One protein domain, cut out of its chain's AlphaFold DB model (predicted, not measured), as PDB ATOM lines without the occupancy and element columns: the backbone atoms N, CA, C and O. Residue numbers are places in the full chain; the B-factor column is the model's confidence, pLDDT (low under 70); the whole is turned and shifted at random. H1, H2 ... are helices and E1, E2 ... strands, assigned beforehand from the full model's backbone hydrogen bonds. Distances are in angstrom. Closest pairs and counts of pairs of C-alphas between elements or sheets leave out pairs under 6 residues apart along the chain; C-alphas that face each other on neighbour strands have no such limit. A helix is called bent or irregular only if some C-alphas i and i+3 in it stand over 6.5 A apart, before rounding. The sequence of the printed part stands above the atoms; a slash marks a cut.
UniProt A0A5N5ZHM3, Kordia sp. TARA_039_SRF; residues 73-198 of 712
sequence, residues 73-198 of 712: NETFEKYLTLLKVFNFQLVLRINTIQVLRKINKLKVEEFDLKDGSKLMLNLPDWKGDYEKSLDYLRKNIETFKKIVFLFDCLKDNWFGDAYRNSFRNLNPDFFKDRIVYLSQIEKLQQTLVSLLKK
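Overview. This is residues 73 to 198 of the 712 residues of a protein of Kordia sp. TARA_039_SRF (UniProt A0A5N5ZHM3). What does the model look like? It is an elongated body built along one long helix, H3; at one end the arm H5b runs side by side with H3, and H1 side by side with H5b. The two short strands E1 and E2 pack on the middle of H3 through E2, while the small H4 and the kinked H2 lie toward the other end. What is it made of? The printed part has 126 residues with five named helices and two named strands, in the order H1 E1 H2 E2 H3 H4 H5; the sheet, order E1 - E2, is antiparallel and the class is mostly helix. How large is it? It is compact, with a radius of gyration of the C-alphas of 15.6 A, and spans 47 by 27 by 21 A.

Along the chain. Where do the first elements lie? H1, residues 73 to 86, begins at C-alpha 73 (199.306, 111.708, 172.374) and is 19.5 A long. E1 is residues 89 to 91, H2 residues 94 to 110, and E2 residues 118 to 120. Is H2 straight? It is irregular, with C-alphas 103 and 106 9.3 A apart, and has a kink of 125 degrees near residue 104. What follows? H3, residues 130 to 156, is 38.5 A long and ends at C-alpha 156 (191.857, 103.689, 207.135); H4 is residues 161 to 166. H5, residues 172 to 196, was assigned as one helix by its hydrogen bonds but is bent, with C-alphas 180 and 183 6.7 A apart. Its arms are H5a, residues 172 to 180, itself irregular with C-alphas 177 and 180 6.7 A apart, and H5b, residues 183 to 196.

Arrangement. What does H1 meet? H1 and H5b touch, closest at the C-alphas of Tyr 79 and Leu 188, 6.1 A, with a shallow tilt of 28 degrees, opposite ways. How are the strands paired? E1 and E2 are antiparallel at 168 degrees, with N 90 and O 119 at 2.9 A, within hydrogen-bond range. What is near H3? The closest C-alphas of E2 and H3, Leu 119 and Thr 143, are 6.6 A apart. H3 and H5b are close but not clearly touching, Ile 141 and Gln 189 having the closest C-alphas, 7.0 A. What of H4 and the backbones? H2 touches H4 with residues 95 to 99 alone, closest at the C-alphas of Thr 96 and Ser 166, 6.1 A. Every O i to N i+4 pair is within hydrogen-bond range in H1, H3, H4 and H5b, against 11 of 13 in H2 and 3 of 5 in H5a.

Size, cuts and confidence. How far does it reach? The two C-alphas farthest apart, Asp 161 and Lys 198, are 49.7 A apart. Are there cuts or long links? The printed part has no cut, and no link is long. Where is confidence low? The pLDDT is under 70 at residues 127 to 131, 154 to 176 and 198.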
ATOM      1  N   ASN A  73     197.885 111.579 172.071       80.69
ATOM      2  CA  ASN A  73     199.306 111.708 172.374       80.69
ATOM      3  C   ASN A  73     199.552 112.703 173.518       80.69
ATOM      4  O   ASN A  73     200.256 112.383 174.469       80.69
ATOM      5  N   GLU A  74     198.906 113.871 173.494       86.31
ATOM      6  CA  GLU A  74     199.015 114.872 174.562       86.31
ATOM      7  C   GLU A  74     198.545 114.309 175.916       86.31
ATOM      8  O   GLU A  74     199.200 114.481 176.949       86.31
ATOM      9  N   THR A  75     197.419 113.587 175.922       87.62
ATOM     10  CA  THR A  75     196.897 112.940 177.134       87.62
ATOM     11  C   THR A  75     197.850 111.853 177.632       87.62
ATOM     12  O   THR A  75     198.045 111.699 178.842       87.62
ATOM     13  N   PHE A  76     198.468 111.108 176.714       86.69
ATOM     14  CA  PHE A  76     199.416 110.057 177.052       86.69
ATOM     15  C   PHE A  76     200.733 110.610 177.607       86.69
ATOM     16  O   PHE A  76     201.225 110.104 178.612       86.69
ATOM     17  N   GLU A  77     201.270 111.690 177.042       87.62
ATOM     18  CA  GLU A  77     202.471 112.363 177.560       87.62
ATOM     19  C   GLU A  77     202.242 112.933 178.968       87.62
ATOM     20  O   GLU A  77     203.082 112.779 179.864       87.62
ATOM     21  N   LYS A  78     201.057 113.511 179.217       90.31
ATOM     22  CA  LYS A  78     200.634 113.914 180.572       90.31
ATOM     23  C   LYS A  78     200.597 112.714 181.518       90.31
ATOM     24  O   LYS A  78     201.102 112.800 182.638       90.31
ATOM     25  N   TYR A  79     200.044 111.587 181.066       89.81
ATOM     26  CA  TYR A  79     200.002 110.345 181.837       89.81
ATOM     27  C   TYR A  79     201.407 109.821 182.163       89.81
ATOM     28  O   TYR A  79     201.692 109.545 183.329       89.81
ATOM     29  N   LEU A  80     202.316 109.757 181.187       88.06
ATOM     30  CA  LEU A  80     203.702 109.327 181.401       88.06
ATOM     31  C   LEU A  80     204.461 110.245 182.357       88.06
ATOM     32  O   LEU A  80     205.175 109.761 183.235       88.06
ATOM     33  N   THR A  81     204.310 111.560 182.203       89.75
ATOM     34  CA  THR A  81     204.928 112.544 183.103       89.75
ATOM     35  C   THR A  81     204.467 112.312 184.537       89.75
ATOM     36  O   THR A  81     205.280 112.254 185.458       89.75
ATOM     37  N   LEU A  82     203.168 112.076 184.722       89.12
ATOM     38  CA  LEU A  82     202.592 111.798 186.028       89.12
ATOM     39  C   LEU A  82     203.083 110.469 186.614       89.12
ATOM     40  O   LEU A  82     203.400 110.411 187.799       89.12
ATOM     41  N   LEU A  83     203.213 109.420 185.796       87.94
ATOM     42  CA  LEU A  83     203.794 108.145 186.226       87.94
ATOM     43  C   LEU A  83     205.260 108.289 186.657       87.94
ATOM     44  O   LEU A  83     205.655 107.695 187.661       87.94
ATOM     45  N   LYS A  84     206.054 109.091 185.934       87.75
ATOM     46  CA  LYS A  84     207.455 109.386 186.282       87.75
ATOM     47  C   LYS A  84     207.567 110.127 187.613       87.75
ATOM     48  O   LYS A  84     208.475 109.839 188.382       87.75
ATOM     49  N   VAL A  85     206.645 111.047 187.906       86.81
ATOM     50  CA  VAL A  85     206.593 111.745 189.205       86.81
ATOM     51  C   VAL A  85     206.102 110.807 190.313       86.81
ATOM     52  O   VAL A  85     206.671 110.776 191.406       86.81
ATOM     53  N   PHE A  86     205.080 109.999 190.026       86.06
ATOM     54  CA  PHE A  86     204.526 109.034 190.972       86.06
ATOM     55  C   PHE A  86     205.563 107.985 191.393       86.06
ATOM     56  O   PHE A  86     205.656 107.690 192.581       86.06
ATOM     57  N   ASN A  87     206.368 107.477 190.449       82.25
ATOM     58  CA  ASN A  87     207.517 106.584 190.664       82.25
ATOM     59  C   ASN A  87     207.317 105.575 191.813       82.25
ATOM     60  O   ASN A  87     208.045 105.576 192.808       82.25
ATOM     61  N   PHE A  88     206.271 104.755 191.705       82.62
ATOM     62  CA  PHE A  88     205.891 103.812 192.750       82.62
ATOM     63  C   PHE A  88     206.362 102.401 192.418       82.62
ATOM     64  O   PHE A  88     206.002 101.835 191.382       82.62
ATOM     65  N   GLN A  89     207.105 101.810 193.348       82.06
ATOM     66  CA  GLN A  89     207.531 100.424 193.279       82.06
ATOM     67  C   GLN A  89     207.419  99.781 194.660       82.06
ATOM     68  O   GLN A  89     208.039 100.244 195.615       82.06
ATOM     69  N   LEU A  90     206.691  98.668 194.748       80.06
ATOM     70  CA  LEU A  90     206.557  97.903 195.984       80.06
ATOM     71  C   LEU A  90     206.683  96.398 195.741       80.06
ATOM     72  O   LEU A  90     206.025  95.854 194.864       80.06
ATOM     73  N   VAL A  91     207.483  95.712 196.558       81.69
ATOM     74  CA  VAL A  91     207.511  94.244 196.626       81.69
ATOM     75  C   VAL A  91     206.634  93.788 197.789       81.69
ATOM     76  O   VAL A  91     206.889  94.146 198.941       81.69
ATOM     77  N   LEU A  92     205.601  93.003 197.493       78.25
ATOM     78  CA  LEU A  92     204.699  92.448 198.496       78.25
ATOM     79  C   LEU A  92     205.377  91.289 199.225       78.25
ATOM     80  O   LEU A  92     205.848  90.350 198.591       78.25
ATOM     81  N   ARG A  93     205.401  91.352 200.559       81.19
ATOM     82  CA  ARG A  93     205.867  90.256 201.418       81.19
ATOM     83  C   ARG A  93     204.692  89.504 202.035       81.19
ATOM     84  O   ARG A  93     203.628  90.089 202.256       81.19
ATOM     85  N   ILE A  94     204.897  88.243 202.402       80.94
ATOM     86  CA  ILE A  94     203.848  87.374 202.950       80.94
ATOM     87  C   ILE A  94     203.138  87.976 204.169       80.94
ATOM     88  O   ILE A  94     201.911  87.943 204.243       80.94
ATOM     89  N   ASN A  95     203.881  88.632 205.067       74.94
ATOM     90  CA  ASN A  95     203.322  89.299 206.247       74.94
ATOM     91  C   ASN A  95     202.374  90.446 205.860       74.94
ATOM     92  O   ASN A  95     201.304  90.596 206.443       74.94
ATOM     93  N   THR A  96     202.728  91.220 204.832       73.31
ATOM     94  CA  THR A  96     201.888  92.296 204.294       73.31
ATOM     95  C   THR A  96     200.585  91.745 203.720       73.31
ATOM     96  O   THR A  96     199.508  92.253 204.019       73.31
ATOM     97  N   ILE A  97     200.663  90.660 202.947       76.81
ATOM     98  CA  ILE A  97     199.490  90.017 202.340       76.81
ATOM     99  C   ILE A  97     198.561  89.448 203.418       76.81
ATOM    100  O   ILE A  97     197.345  89.603 203.326       76.81
ATOM    101  N   GLN A  98     199.115  88.834 204.465       76.94
ATOM    102  CA  GLN A  98     198.331  88.328 205.595       76.94
ATOM    103  C   GLN A  98     197.555  89.442 206.308       76.94
ATOM    104  O   GLN A  98     196.403  89.227 206.684       76.94
ATOM    105  N   VAL A  99     198.141  90.631 206.464       75.31
ATOM    106  CA  VAL A  99     197.433  91.782 207.044       75.31
ATOM    107  C   VAL A  99     196.340  92.293 206.111       75.31
ATOM    108  O   VAL A  99     195.212  92.480 206.559       75.31
ATOM    109  N   LEU A 100     196.616  92.431 204.812       75.56
ATOM    110  CA  LEU A 100     195.598  92.836 203.835       75.56
ATOM    111  C   LEU A 100     194.409  91.861 203.807       75.56
ATOM    112  O   LEU A 100     193.261  92.298 203.739       75.56
ATOM    113  N   ARG A 101     194.657  90.548 203.941       79.00
ATOM    114  CA  ARG A 101     193.595  89.527 204.042       79.00
ATOM    115  C   ARG A 101     192.713  89.702 205.276       79.00
ATOM    116  O   ARG A 101     191.530  89.393 205.204       79.00
ATOM    117  N   LYS A 102     193.264  90.187 206.395       76.56
ATOM    118  CA  LYS A 102     192.477  90.492 207.602       76.56
ATOM    119  C   LYS A 102     191.581  91.716 207.411       76.56
ATOM    120  O   LYS A 102     190.516  91.763 208.008       76.56
ATOM    121  N   ILE A 103     192.004  92.675 206.584       75.12
ATOM    122  CA  ILE A 103     191.257  93.911 206.312       75.12
ATOM    123  C   ILE A 103     190.135  93.657 205.302       75.12
ATOM    124  O   ILE A 103     188.987  94.012 205.548       75.12
ATOM    125  N   ASN A 104     190.450  93.039 204.160       76.06
ATOM    126  CA  ASN A 104     189.465  92.767 203.115       76.06
ATOM    127  C   ASN A 104     189.834  91.513 202.312       76.06
ATOM    128  O   ASN A 104     190.430  91.583 201.235       76.06
ATOM    129  N   LYS A 105     189.474  90.346 202.857       76.56
ATOM    130  CA  LYS A 105     189.774  89.034 202.268       76.56
ATOM    131  C   LYS A 105     189.275  88.901 200.823       76.56
ATOM    132  O   LYS A 105     190.041  88.461 199.973       76.56
ATOM    133  N   LEU A 106     188.039  89.332 200.552       74.81
ATOM    134  CA  LEU A 106     187.399  89.210 199.237       74.81
ATOM    135  C   LEU A 106     188.182  89.958 198.145       74.81
ATOM    136  O   LEU A 106     188.511  89.364 197.121       74.81
ATOM    137  N   LYS A 107     188.567  91.222 198.380       76.75
ATOM    138  CA  LYS A 107     189.359  92.000 197.405       76.75
ATOM    139  C   LYS A 107     190.788  91.471 197.224       76.75
ATOM    140  O   LYS A 107     191.352  91.572 196.140       76.75
ATOM    141  N   VAL A 108     191.403  90.910 198.270       75.81
ATOM    142  CA  VAL A 108     192.756  90.330 198.160       75.81
ATOM    143  C   VAL A 108     192.758  89.051 197.322       75.81
ATOM    144  O   VAL A 108     193.707  88.824 196.572       75.81
ATOM    145  N   GLU A 109     191.710  88.233 197.442       77.62
ATOM    146  CA  GLU A 109     191.509  87.049 196.598       77.62
ATOM    147  C   GLU A 109     191.200  87.446 195.146       77.62
ATOM    148  O   GLU A 109     191.795  86.875 194.236       77.62
ATOM    149  N   GLU A 110     190.383  88.484 194.923       83.06
ATOM    150  CA  GLU A 110     190.101  89.044 193.588       83.06
ATOM    151  C   GLU A 110     191.375  89.500 192.853       83.06
ATOM    152  O   GLU A 110     191.530  89.271 191.654       83.06
ATOM    153  N   PHE A 111     192.320  90.123 193.564       81.25
ATOM    154  CA  PHE A 111     193.550  90.652 192.966       81.25
ATOM    155  C   PHE A 111     194.715  89.651 192.850       81.25
ATOM    156  O   PHE A 111     195.768  90.039 192.325       81.25
ATOM    157  N   ASP A 112     194.553  88.407 193.321       79.44
ATOM    158  CA  ASP A 112     195.571  87.335 193.343       79.44
ATOM    159  C   ASP A 112     196.963  87.818 193.812       79.44
ATOM    160  O   ASP A 112     197.983  87.670 193.134       79.44
ATOM    161  N   LEU A 113     197.014  88.486 194.969       79.69
ATOM    162  CA  LEU A 113     198.267  89.015 195.520       79.69
ATOM    163  C   LEU A 113     199.123  87.881 196.120       79.69
ATOM    164  O   LEU A 113     198.760  87.298 197.145       79.69
ATOM    165  N   LYS A 114     200.282  87.598 195.506       81.69
ATOM    166  CA  LYS A 114     201.238  86.554 195.930       81.69
ATOM    167  C   LYS A 114     202.489  87.136 196.580       81.69
ATOM    168  O   LYS A 114     202.905  88.248 196.251       81.69
ATOM    169  N   ASP A 115     203.107  86.366 197.472       81.75
ATOM    170  CA  ASP A 115     204.387  86.734 198.083       81.75
ATOM    171  C   ASP A 115     205.476  86.918 197.014       81.75
ATOM    172  O   ASP A 115     205.513  86.193 196.021       81.75
ATOM    173  N   GLY A 116     206.314  87.939 197.181       78.31
ATOM    174  CA  GLY A 116     207.337  88.339 196.213       78.31
ATOM    175  C   GLY A 116     206.821  89.123 194.999       78.31
ATOM    176  O   GLY A 116     207.630  89.585 194.194       78.31
ATOM    177  N   SER A 117     205.505  89.329 194.854       81.75
ATOM    178  CA  SER A 117     204.952  90.080 193.715       81.75
ATOM    179  C   SER A 117     205.382  91.545 193.745       81.75
ATOM    180  O   SER A 117     205.266  92.220 194.769       81.75
ATOM    181  N   LYS A 118     205.820  92.065 192.596       82.50
ATOM    182  CA  LYS A 118     206.217  93.465 192.428       82.50
ATOM    183  C   LYS A 118     205.059  94.285 191.847       82.50
ATOM    184  O   LYS A 118     204.647  94.052 190.716       82.50
ATOM    185  N   LEU A 119     204.553  95.254 192.607       82.75
ATOM    186  CA  LEU A 119     203.599  96.265 192.151       82.75
ATOM    187  C   LEU A 119     204.368  97.477 191.627       82.75
ATOM    188  O   LEU A 119     204.998  98.204 192.397       82.75
ATOM    189  N   MET A 120     204.334  97.675 190.315       84.50
ATOM    190  CA  MET A 120     204.997  98.786 189.641       84.50
ATOM    191  C   MET A 120     204.230  99.125 188.367       84.50
ATOM    192  O   MET A 120     203.838  98.223 187.626       84.50
ATOM    193  N   LEU A 121     204.015 100.414 188.119       85.12
ATOM    194  CA  LEU A 121     203.422 100.880 186.868       85.12
ATOM    195  C   LEU A 121     204.515 100.945 185.803       85.12
ATOM    196  O   LEU A 121     205.598 101.474 186.048       85.12
ATOM    197  N   ASN A 122     204.236 100.395 184.626       82.81
ATOM    198  CA  ASN A 122     205.167 100.437 183.508       82.81
ATOM    199  C   ASN A 122     205.159 101.833 182.875       82.81
ATOM    200  O   ASN A 122     204.124 102.499 182.860       82.81
ATOM    201  N   LEU A 123     206.291 102.238 182.300       80.94
ATOM    202  CA  LEU A 123     206.421 103.440 181.471       80.94
ATOM    203  C   LEU A 123     206.481 103.023 179.990       80.94
ATOM    204  O   LEU A 123     207.579 102.864 179.459       80.94
ATOM    205  N   PRO A 124     205.332 102.748 179.343       73.06
ATOM    206  CA  PRO A 124     205.301 102.367 177.935       73.06
ATOM    207  C   PRO A 124     205.781 103.490 177.015       73.06
ATOM    208  O   PRO A 124     205.517 104.663 177.267       73.06
ATOM    209  N   ASP A 125     206.429 103.109 175.916       70.69
ATOM    210  CA  ASP A 125     206.745 104.015 174.816       70.69
ATOM    211  C   ASP A 125     205.580 104.048 173.816       70.69
ATOM    212  O   ASP A 125     205.329 103.073 173.102       70.69
ATOM    213  N   TRP A 126     204.861 105.174 173.768       70.31
ATOM    214  CA  TRP A 126     203.724 105.371 172.859       70.31
ATOM    215  C   TRP A 126     204.119 105.305 171.385       70.31
ATOM    216  O   TRP A 126     203.299 104.930 170.549       70.31
ATOM    217  N   LYS A 127     205.361 105.688 171.061       62.69
ATOM    218  CA  LYS A 127     205.788 105.993 169.689       62.69
ATOM    219  C   LYS A 127     206.151 104.749 168.876       62.69
ATOM    220  O   LYS A 127     206.208 104.822 167.652       62.69
ATOM    221  N   GLY A 128     206.380 103.610 169.532       59.47
ATOM    222  CA  GLY A 128     206.826 102.382 168.869       59.47
ATOM    223  C   GLY A 128     205.694 101.487 168.360       59.47
ATOM    224  O   GLY A 128     205.630 101.160 167.178       59.47
ATOM    225  N   ASP A 129     204.812 101.040 169.258       65.44
ATOM    226  CA  ASP A 129     203.823  99.997 168.964       65.44
ATOM    227  C   ASP A 129     202.539 100.236 169.767       65.44
ATOM    228  O   ASP A 129     202.462  99.938 170.960       65.44
ATOM    229  N   TYR A 130     201.525 100.782 169.095       68.69
ATOM    230  CA  TYR A 130     200.227 101.107 169.687       68.69
ATOM    231  C   TYR A 130     199.564  99.900 170.356       68.69
ATOM    232  O   TYR A 130     198.991 100.035 171.437       68.69
ATOM    233  N   GLU A 131     199.658  98.712 169.756       67.56
ATOM    234  CA  GLU A 131     199.049  97.497 170.299       67.56
ATOM    235  C   GLU A 131     199.717  97.094 171.617       67.56
ATOM    236  O   GLU A 131     199.034  96.821 172.609       67.56
ATOM    237  N   LYS A 132     201.052  97.148 171.666       73.25
ATOM    238  CA  LYS A 132     201.791  96.932 172.918       73.25
ATOM    239  C   LYS A 132     201.491  98.013 173.946       73.25
ATOM    240  O   LYS A 132     201.281  97.693 175.111       73.25
ATOM    241  N   SER A 133     201.437  99.275 173.539       75.25
ATOM    242  CA  SER A 133     201.135 100.394 174.437       75.25
ATOM    243  C   SER A 133     199.740 100.292 175.050       75.25
ATOM    244  O   SER A 133     199.561 100.590 176.231       75.25
ATOM    245  N   LEU A 134     198.764  99.784 174.296       75.56
ATOM    246  CA  LEU A 134     197.431  99.459 174.802       75.56
ATOM    247  C   LEU A 134     197.455  98.320 175.819       75.56
ATOM    248  O   LEU A 134     196.793  98.411 176.854       75.56
ATOM    249  N   ASP A 135     198.208  97.255 175.546       78.88
ATOM    250  CA  ASP A 135     198.388  96.148 176.490       78.88
ATOM    251  C   ASP A 135     199.059  96.626 177.790       78.88
ATOM    252  O   ASP A 135     198.588  96.323 178.890       78.88
ATOM    253  N   TYR A 136     200.087  97.472 177.685       82.94
ATOM    254  CA  TYR A 136     200.707  98.118 178.841       82.94
ATOM    255  C   TYR A 136     199.732  99.010 179.604       82.94
ATOM    256  O   TYR A 136     199.707  98.948 180.832       82.94
ATOM    257  N   LEU A 137     198.905  99.804 178.917       83.38
ATOM    258  CA  LEU A 137     197.893 100.639 179.563       83.38
ATOM    259  C   LEU A 137     196.878  99.780 180.328       83.38
ATOM    260  O   LEU A 137     196.567 100.091 181.476       83.38
ATOM    261  N   ARG A 138     196.408  98.669 179.743       83.56
ATOM    262  CA  ARG A 138     195.501  97.716 180.410       83.56
ATOM    263  C   ARG A 138     196.139  97.120 181.665       83.56
ATOM    264  O   ARG A 138     195.543  97.188 182.738       83.56
ATOM    265  N   LYS A 139     197.378  96.631 181.555       85.69
ATOM    266  CA  LYS A 139     198.157  96.109 182.694       85.69
ATOM    267  C   LYS A 139     198.391  97.169 183.768       85.69
ATOM    268  O   LYS A 139     198.298  96.878 184.961       85.69
ATOM    269  N   ASN A 140     198.669  98.407 183.363       87.88
ATOM    270  CA  ASN A 140     198.836  99.528 184.278       87.88
ATOM    271  C   ASN A 140     197.531  99.871 184.992       87.88
ATOM    272  O   ASN A 140     197.582 100.153 186.179       87.88
ATOM    273  N   ILE A 141     196.377  99.825 184.323       86.62
ATOM    274  CA  ILE A 141     195.066 100.042 184.957       86.62
ATOM    275  C   ILE A 141     194.800  98.966 186.016       86.62
ATOM    276  O   ILE A 141     194.407  99.289 187.136       86.62
ATOM    277  N   GLU A 142     195.047  97.693 185.704       87.06
ATOM    278  CA  GLU A 142     194.891  96.603 186.679       87.06
ATOM    279  C   GLU A 142     195.844  96.749 187.868       87.06
ATOM    280  O   GLU A 142     195.433  96.644 189.024       87.06
ATOM    281  N   THR A 143     197.116  97.046 187.600       87.06
ATOM    282  CA  THR A 143     198.121  97.265 188.648       87.06
ATOM    283  C   THR A 143     197.786  98.499 189.483       87.06
ATOM    284  O   THR A 143     197.933  98.479 190.703       87.06
ATOM    285  N   PHE A 144     197.271  99.555 188.855       88.44
ATOM    286  CA  PHE A 144     196.850 100.779 189.523       88.44
ATOM    287  C   PHE A 144     195.683 100.529 190.484       88.44
ATOM    288  O   PHE A 144     195.743 100.988 191.619       88.44
ATOM    289  N   LYS A 145     194.688  99.711 190.109       87.38
ATOM    290  CA  LYS A 145     193.608  99.294 191.028       87.38
ATOM    291  C   LYS A 145     194.144  98.602 192.286       87.38
ATOM    292  O   LYS A 145     193.673  98.886 193.386       87.38
ATOM    293  N   LYS A 146     195.158  97.737 192.141       86.44
ATOM    294  CA  LYS A 146     195.832  97.076 193.277       86.44
ATOM    295  C   LYS A 146     196.548  98.089 194.175       86.44
ATOM    296  O   LYS A 146     196.501  97.963 195.396       86.44
ATOM    297  N   ILE A 147     197.187  99.095 193.573       85.00
ATOM    298  CA  ILE A 147     197.845 100.191 194.295       85.00
ATOM    299  C   ILE A 147     196.808 101.033 195.047       85.00
ATOM    300  O   ILE A 147     196.969 101.230 196.243       85.00
ATOM    301  N   VAL A 148     195.721 101.470 194.405       85.00
ATOM    302  CA  VAL A 148     194.653 102.243 195.069       85.00
ATOM    303  C   VAL A 148     194.078 101.472 196.257       85.00
ATOM    304  O   VAL A 148     194.027 102.008 197.357       85.00
ATOM    305  N   PHE A 149     193.771 100.182 196.084       83.75
ATOM    306  CA  PHE A 149     193.304  99.331 197.181       83.75
ATOM    307  C   PHE A 149     194.293  99.265 198.358       83.75
ATOM    308  O   PHE A 149     193.881  99.319 199.518       83.75
ATOM    309  N   LEU A 150     195.597  99.170 198.075       78.62
ATOM    310  CA  LEU A 150     196.631  99.210 199.106       78.62
ATOM    311  C   LEU A 150     196.629 100.554 199.850       78.62
ATOM    312  O   LEU A 150     196.709 100.568 201.077       78.62
ATOM    313  N   PHE A 151     196.532 101.667 199.120       78.88
ATOM    314  CA  PHE A 151     196.479 103.011 199.698       78.88
ATOM    315  C   PHE A 151     195.220 103.227 200.549       78.88
ATOM    316  O   PHE A 151     195.334 103.792 201.634       78.88
ATOM    317  N   ASP A 152     194.058 102.726 200.123       77.44
ATOM    318  CA  ASP A 152     192.815 102.783 200.903       77.44
ATOM    319  C   ASP A 152     192.955 102.007 202.223       77.44
ATOM    320  O   ASP A 152     192.677 102.541 203.296       77.44
ATOM    321  N   CYS A 153     193.506 100.787 202.174       73.19
ATOM    322  CA  CYS A 153     193.769  99.992 203.381       73.19
ATOM    323  C   CYS A 153     194.733 100.692 204.355       73.19
ATOM    324  O   CYS A 153     194.591 100.547 205.571       73.19
ATOM    325  N   LEU A 154     195.719 101.428 203.822       69.25
ATOM    326  CA  LEU A 154     196.695 102.209 204.591       69.25
ATOM    327  C   LEU A 154     196.083 103.468 205.207       69.25
ATOM    328  O   LEU A 154     196.412 103.803 206.345       69.25
ATOM    329  N   LYS A 155     195.185 104.138 204.480       66.56
ATOM    330  CA  LYS A 155     194.509 105.360 204.920       66.56
ATOM    331  C   LYS A 155     193.596 105.108 206.119       66.56
ATOM    332  O   LYS A 155     193.616 105.894 207.063       66.56
ATOM    333  N   ASP A 156     192.856 104.001 206.105       61.00
ATOM    334  CA  ASP A 156     191.857 103.689 207.135       61.00
ATOM    335  C   ASP A 156     192.467 103.139 208.444       61.00
ATOM    336  O   ASP A 156     191.814 103.164 209.483       61.00
ATOM    337  N   ASN A 157     193.728 102.673 208.432       60.25
ATOM    338  CA  ASN A 157     194.346 101.933 209.550       60.25
ATOM    339  C   ASN A 157     195.721 102.459 210.015       60.25
ATOM    340  O   ASN A 157     196.475 101.731 210.667       60.25
ATOM    341  N   TRP A 158     196.067 103.723 209.738       55.19
ATOM    342  CA  TRP A 158     197.409 104.279 210.010       55.19
ATOM    343  C   TRP A 158     197.890 104.213 211.482       55.19
ATOM    344  O   TRP A 158     199.086 104.370 211.740       55.19
ATOM    345  N   PHE A 159     197.000 103.968 212.452       48.19
ATOM    346  CA  PHE A 159     197.253 104.206 213.881       48.19
ATOM    347  C   PHE A 159     197.401 102.958 214.780       48.19
ATOM    348  O   PHE A 159     197.623 103.118 215.976       48.19
ATOM    349  N   GLY A 160     197.333 101.725 214.260       59.34
ATOM    350  CA  GLY A 160     197.502 100.510 215.083       59.34
ATOM    351  C   GLY A 160     198.961 100.037 215.245       59.34
ATOM    352  O   GLY A 160     199.696  99.934 214.262       59.34
ATOM    353  N   ASP A 161     199.388  99.641 216.451       52.66
ATOM    354  CA  ASP A 161     200.762  99.151 216.712       52.66
ATOM    355  C   ASP A 161     201.116  97.855 215.953       52.66
ATOM    356  O   ASP A 161     202.229  97.695 215.442       52.66
ATOM    357  N   ALA A 162     200.151  96.946 215.781       52.28
ATOM    358  CA  ALA A 162     200.311  95.743 214.954       52.28
ATOM    359  C   ALA A 162     200.476  96.072 213.454       52.28
ATOM    360  O   ALA A 162     201.157  95.349 212.714       52.28
ATOM    361  N   TYR A 163     199.884  97.186 213.016       58.28
ATOM    362  CA  TYR A 163     199.940  97.680 211.645       58.28
ATOM    363  C   TYR A 163     201.324  98.259 211.330       58.28
ATOM    364  O   TYR A 163     201.960  97.846 210.358       58.28
ATOM    365  N   ARG A 164     201.849  99.118 212.220       57.31
ATOM    366  CA  ARG A 164     203.216  99.658 212.120       57.31
ATOM    367  C   ARG A 164     204.255  98.549 212.020       57.31
ATOM    368  O   ARG A 164     205.114  98.617 211.153       57.31
ATOM    369  N   ASN A 165     204.153  97.503 212.840       58.44
ATOM    370  CA  ASN A 165     205.116  96.395 212.825       58.44
ATOM    371  C   ASN A 165     205.077  95.569 211.527       58.44
ATOM    372  O   ASN A 165     206.125  95.125 211.060       58.44
ATOM    373  N   SER A 166     203.900  95.404 210.915       58.06
ATOM    374  CA  SER A 166     203.725  94.622 209.677       58.06
ATOM    375  C   SER A 166     204.098  95.395 208.406       58.06
ATOM    376  O   SER A 166     204.461  94.794 207.394       58.06
ATOM    377  N   PHE A 167     204.039  96.726 208.470       61.34
ATOM    378  CA  PHE A 167     204.370  97.646 207.383       61.34
ATOM    379  C   PHE A 167     205.614  98.502 207.676       61.34
ATOM    380  O   PHE A 167     205.829  99.500 207.003       61.34
ATOM    381  N   ARG A 168     206.475  98.095 208.623       57.09
ATOM    382  CA  ARG A 168     207.693  98.821 209.061       57.09
ATOM    383  C   ARG A 168     208.634  99.243 207.923       57.09
ATOM    384  O   ARG A 168     209.390 100.190 208.082       57.09
ATOM    385  N   ASN A 169     208.578  98.545 206.788       56.41
ATOM    386  CA  ASN A 169     209.398  98.818 205.605       56.41
ATOM    387  C   ASN A 169     208.743  99.797 204.609       56.41
ATOM    388  O   ASN A 169     209.368 100.153 203.613       56.41
ATOM    389  N   LEU A 170     207.489 100.198 204.834       62.16
ATOM    390  CA  LEU A 170     206.778 101.193 204.038       62.16
ATOM    391  C   LEU A 170     206.860 102.545 204.745       62.16
ATOM    392  O   LEU A 170     206.275 102.718 205.810       62.16
ATOM    393  N   ASN A 171     207.568 103.505 204.154       63.53
ATOM    394  CA  ASN A 171     207.658 104.866 204.681       63.53
ATOM    395  C   ASN A 171     206.291 105.583 204.539       63.53
ATOM    396  O   ASN A 171     205.876 105.812 203.407       63.53
ATOM    397  N   PRO A 172     205.578 105.957 205.619       62.59
ATOM    398  CA  PRO A 172     204.261 106.600 205.526       62.59
ATOM    399  C   PRO A 172     204.260 107.927 204.755       62.59
ATOM    400  O   PRO A 172     203.307 108.198 204.021       62.59
ATOM    401  N   ASP A 173     205.335 108.713 204.860       64.81
ATOM    402  CA  ASP A 173     205.471 109.996 204.158       64.81
ATOM    403  C   ASP A 173     205.560 109.786 202.639       64.81
ATOM    404  O   ASP A 173     204.925 110.502 201.867       64.81
ATOM    405  N   PHE A 174     206.208 108.694 202.210       67.38
ATOM    406  CA  PHE A 174     206.248 108.280 200.804       67.38
ATOM    407  C   PHE A 174     204.848 108.018 200.223       67.38
ATOM    408  O   PHE A 174     204.606 108.308 199.054       67.38
ATOM    409  N   PHE A 175     203.902 107.499 201.016       69.00
ATOM    410  CA  PHE A 175     202.520 107.296 200.561       69.00
ATOM    411  C   PHE A 175     201.723 108.600 200.608       69.00
ATOM    412  O   PHE A 175     200.998 108.912 199.663       69.00
ATOM    413  N   LYS A 176     201.877 109.399 201.668       68.88
ATOM    414  CA  LYS A 176     201.135 110.653 201.845       68.88
ATOM    415  C   LYS A 176     201.369 111.637 200.693       68.88
ATOM    416  O   LYS A 176     200.399 112.159 200.145       68.88
ATOM    417  N   ASP A 177     202.617 111.787 200.253       72.31
ATOM    418  CA  ASP A 177     202.989 112.664 199.133       72.31
ATOM    419  C   ASP A 177     202.483 112.157 197.775       72.31
ATOM    420  O   ASP A 177     202.426 112.903 196.796       72.31
ATOM    421  N   ARG A 178     202.124 110.871 197.687       77.69
ATOM    422  CA  ARG A 178     201.740 110.207 196.438       77.69
ATOM    423  C   ARG A 178     200.235 110.047 196.242       77.69
ATOM    424  O   ARG A 178     199.797 109.895 195.101       77.69
ATOM    425  N   ILE A 179     199.441 110.160 197.313       77.44
ATOM    426  CA  ILE A 179     197.965 110.117 197.271       77.44
ATOM    427  C   ILE A 179     197.396 111.155 196.294       77.44
ATOM    428  O   ILE A 179     196.446 110.859 195.572       77.44
ATOM    429  N   VAL A 180     197.997 112.348 196.230       79.19
ATOM    430  CA  VAL A 180     197.541 113.457 195.371       79.19
ATOM    431  C   VAL A 180     197.557 113.083 193.884       79.19
ATOM    432  O   VAL A 180     196.714 113.552 193.119       79.19
ATOM    433  N   TYR A 181     198.469 112.200 193.469       84.56
ATOM    434  CA  TYR A 181     198.579 111.775 192.075       84.56
ATOM    435  C   TYR A 181     197.576 110.682 191.701       84.56
ATOM    436  O   TYR A 181     197.267 110.546 190.520       84.56
ATOM    437  N   LEU A 182     197.033 109.921 192.662       84.31
ATOM    438  CA  LEU A 182     196.160 108.778 192.365       84.31
ATOM    439  C   LEU A 182     194.914 109.204 191.572       84.31
ATOM    440  O   LEU A 182     194.643 108.651 190.509       84.31
ATOM    441  N   SER A 183     194.204 110.241 192.019       84.50
ATOM    442  CA  SER A 183     192.999 110.722 191.325       84.50
ATOM    443  C   SER A 183     193.299 111.272 189.924       84.50
ATOM    444  O   SER A 183     192.514 111.092 188.993       84.50
ATOM    445  N   GLN A 184     194.457 111.915 189.750       88.81
ATOM    446  CA  GLN A 184     194.901 112.445 188.460       88.81
ATOM    447  C   GLN A 184     195.272 111.317 187.484       88.81
ATOM    448  O   GLN A 184     194.855 111.355 186.325       88.81
ATOM    449  N   ILE A 185     195.998 110.293 187.957       88.50
ATOM    450  CA  ILE A 185     196.354 109.096 187.179       88.50
ATOM    451  C   ILE A 185     195.082 108.369 186.741       88.50
ATOM    452  O   ILE A 185     194.947 108.035 185.565       88.50
ATOM    453  N   GLU A 186     194.128 108.177 187.654       88.06
ATOM    454  CA  GLU A 186     192.858 107.514 187.358       88.06
ATOM    455  C   GLU A 186     192.059 108.265 186.282       88.06
ATOM    456  O   GLU A 186     191.617 107.669 185.296       88.06
ATOM    457  N   LYS A 187     191.931 109.592 186.417       89.94
ATOM    458  CA  LYS A 187     191.232 110.440 185.441       89.94
ATOM    459  C   LYS A 187     191.873 110.366 184.053       89.94
ATOM    460  O   LYS A 187     191.162 110.263 183.049       89.94
ATOM    461  N   LEU A 188     193.204 110.405 183.976       89.88
ATOM    462  CA  LEU A 188     193.924 110.272 182.706       89.88
ATOM    463  C   LEU A 188     193.752 108.874 182.100       89.88
ATOM    464  O   LEU A 188     193.491 108.773 180.904       89.88
ATOM    465  N   GLN A 189     193.800 107.806 182.905       87.88
ATOM    466  CA  GLN A 189     193.533 106.440 182.432       87.88
ATOM    467  C   GLN A 189     192.122 106.301 181.856       87.88
ATOM    468  O   GLN A 189     191.959 105.755 180.767       87.88
ATOM    469  N   GLN A 190     191.102 106.819 182.544       87.56
ATOM    470  CA  GLN A 190     189.720 106.796 182.053       87.56
ATOM    471  C   GLN A 190     189.569 107.588 180.747       87.56
ATOM    472  O   GLN A 190     188.908 107.123 179.814       87.56
ATOM    473  N   THR A 191     190.233 108.744 180.652       88.00
ATOM    474  CA  THR A 191     190.230 109.582 179.445       88.00
ATOM    475  C   THR A 191     190.883 108.839 178.279       88.00
ATOM    476  O   THR A 191     190.239 108.667 177.245       88.00
ATOM    477  N   LEU A 192     192.088 108.286 178.466       85.50
ATOM    478  CA  LEU A 192     192.790 107.474 177.465       85.50
ATOM    479  C   LEU A 192     191.953 106.273 177.022       85.50
ATOM    480  O   LEU A 192     191.768 106.065 175.828       85.50
ATOM    481  N   VAL A 193     191.371 105.517 177.958       83.69
ATOM    482  CA  VAL A 193     190.486 104.388 177.627       83.69
ATOM    483  C   VAL A 193     189.287 104.845 176.797       83.69
ATOM    484  O   VAL A 193     188.894 104.148 175.864       83.69
ATOM    485  N   SER A 194     188.697 106.002 177.100       84.06
ATOM    486  CA  SER A 194     187.548 106.507 176.340       84.06
ATOM    487  C   SER A 194     187.919 106.965 174.925       84.06
ATOM    488  O   SER A 194     187.181 106.657 173.987       84.06
ATOM    489  N   LEU A 195     189.076 107.611 174.752       81.06
ATOM    490  CA  LEU A 195     189.608 107.999 173.443       81.06
ATOM    491  C   LEU A 195     189.966 106.765 172.599       81.06
ATOM    492  O   LEU A 195     189.605 106.679 171.428       81.06
ATOM    493  N   LEU A 196     190.592 105.762 173.219       75.50
ATOM    494  CA  LEU A 196     191.070 104.547 172.553       75.50
ATOM    495  C   LEU A 196     189.959 103.524 172.274       75.50
ATOM    496  O   LEU A 196     190.105 102.682 171.392       75.50
ATOM    497  N   LYS A 197     188.802 103.611 172.947       71.94
ATOM    498  CA  LYS A 197     187.605 102.824 172.582       71.94
ATOM    499  C   LYS A 197     187.148 103.073 171.142       71.94
ATOM    500  O   LYS A 197     186.480 102.217 170.573       71.94
ATOM    501  N   LYS A 198     187.502 104.223 170.562       68.38
ATOM    502  CA  LYS A 198     187.181 104.603 169.182       68.38
ATOM    503  C   LYS A 198     188.344 104.348 168.219       68.38
ATOM    504  O   LYS A 198     188.469 105.050 167.231       68.38
TER     505      LYS A 198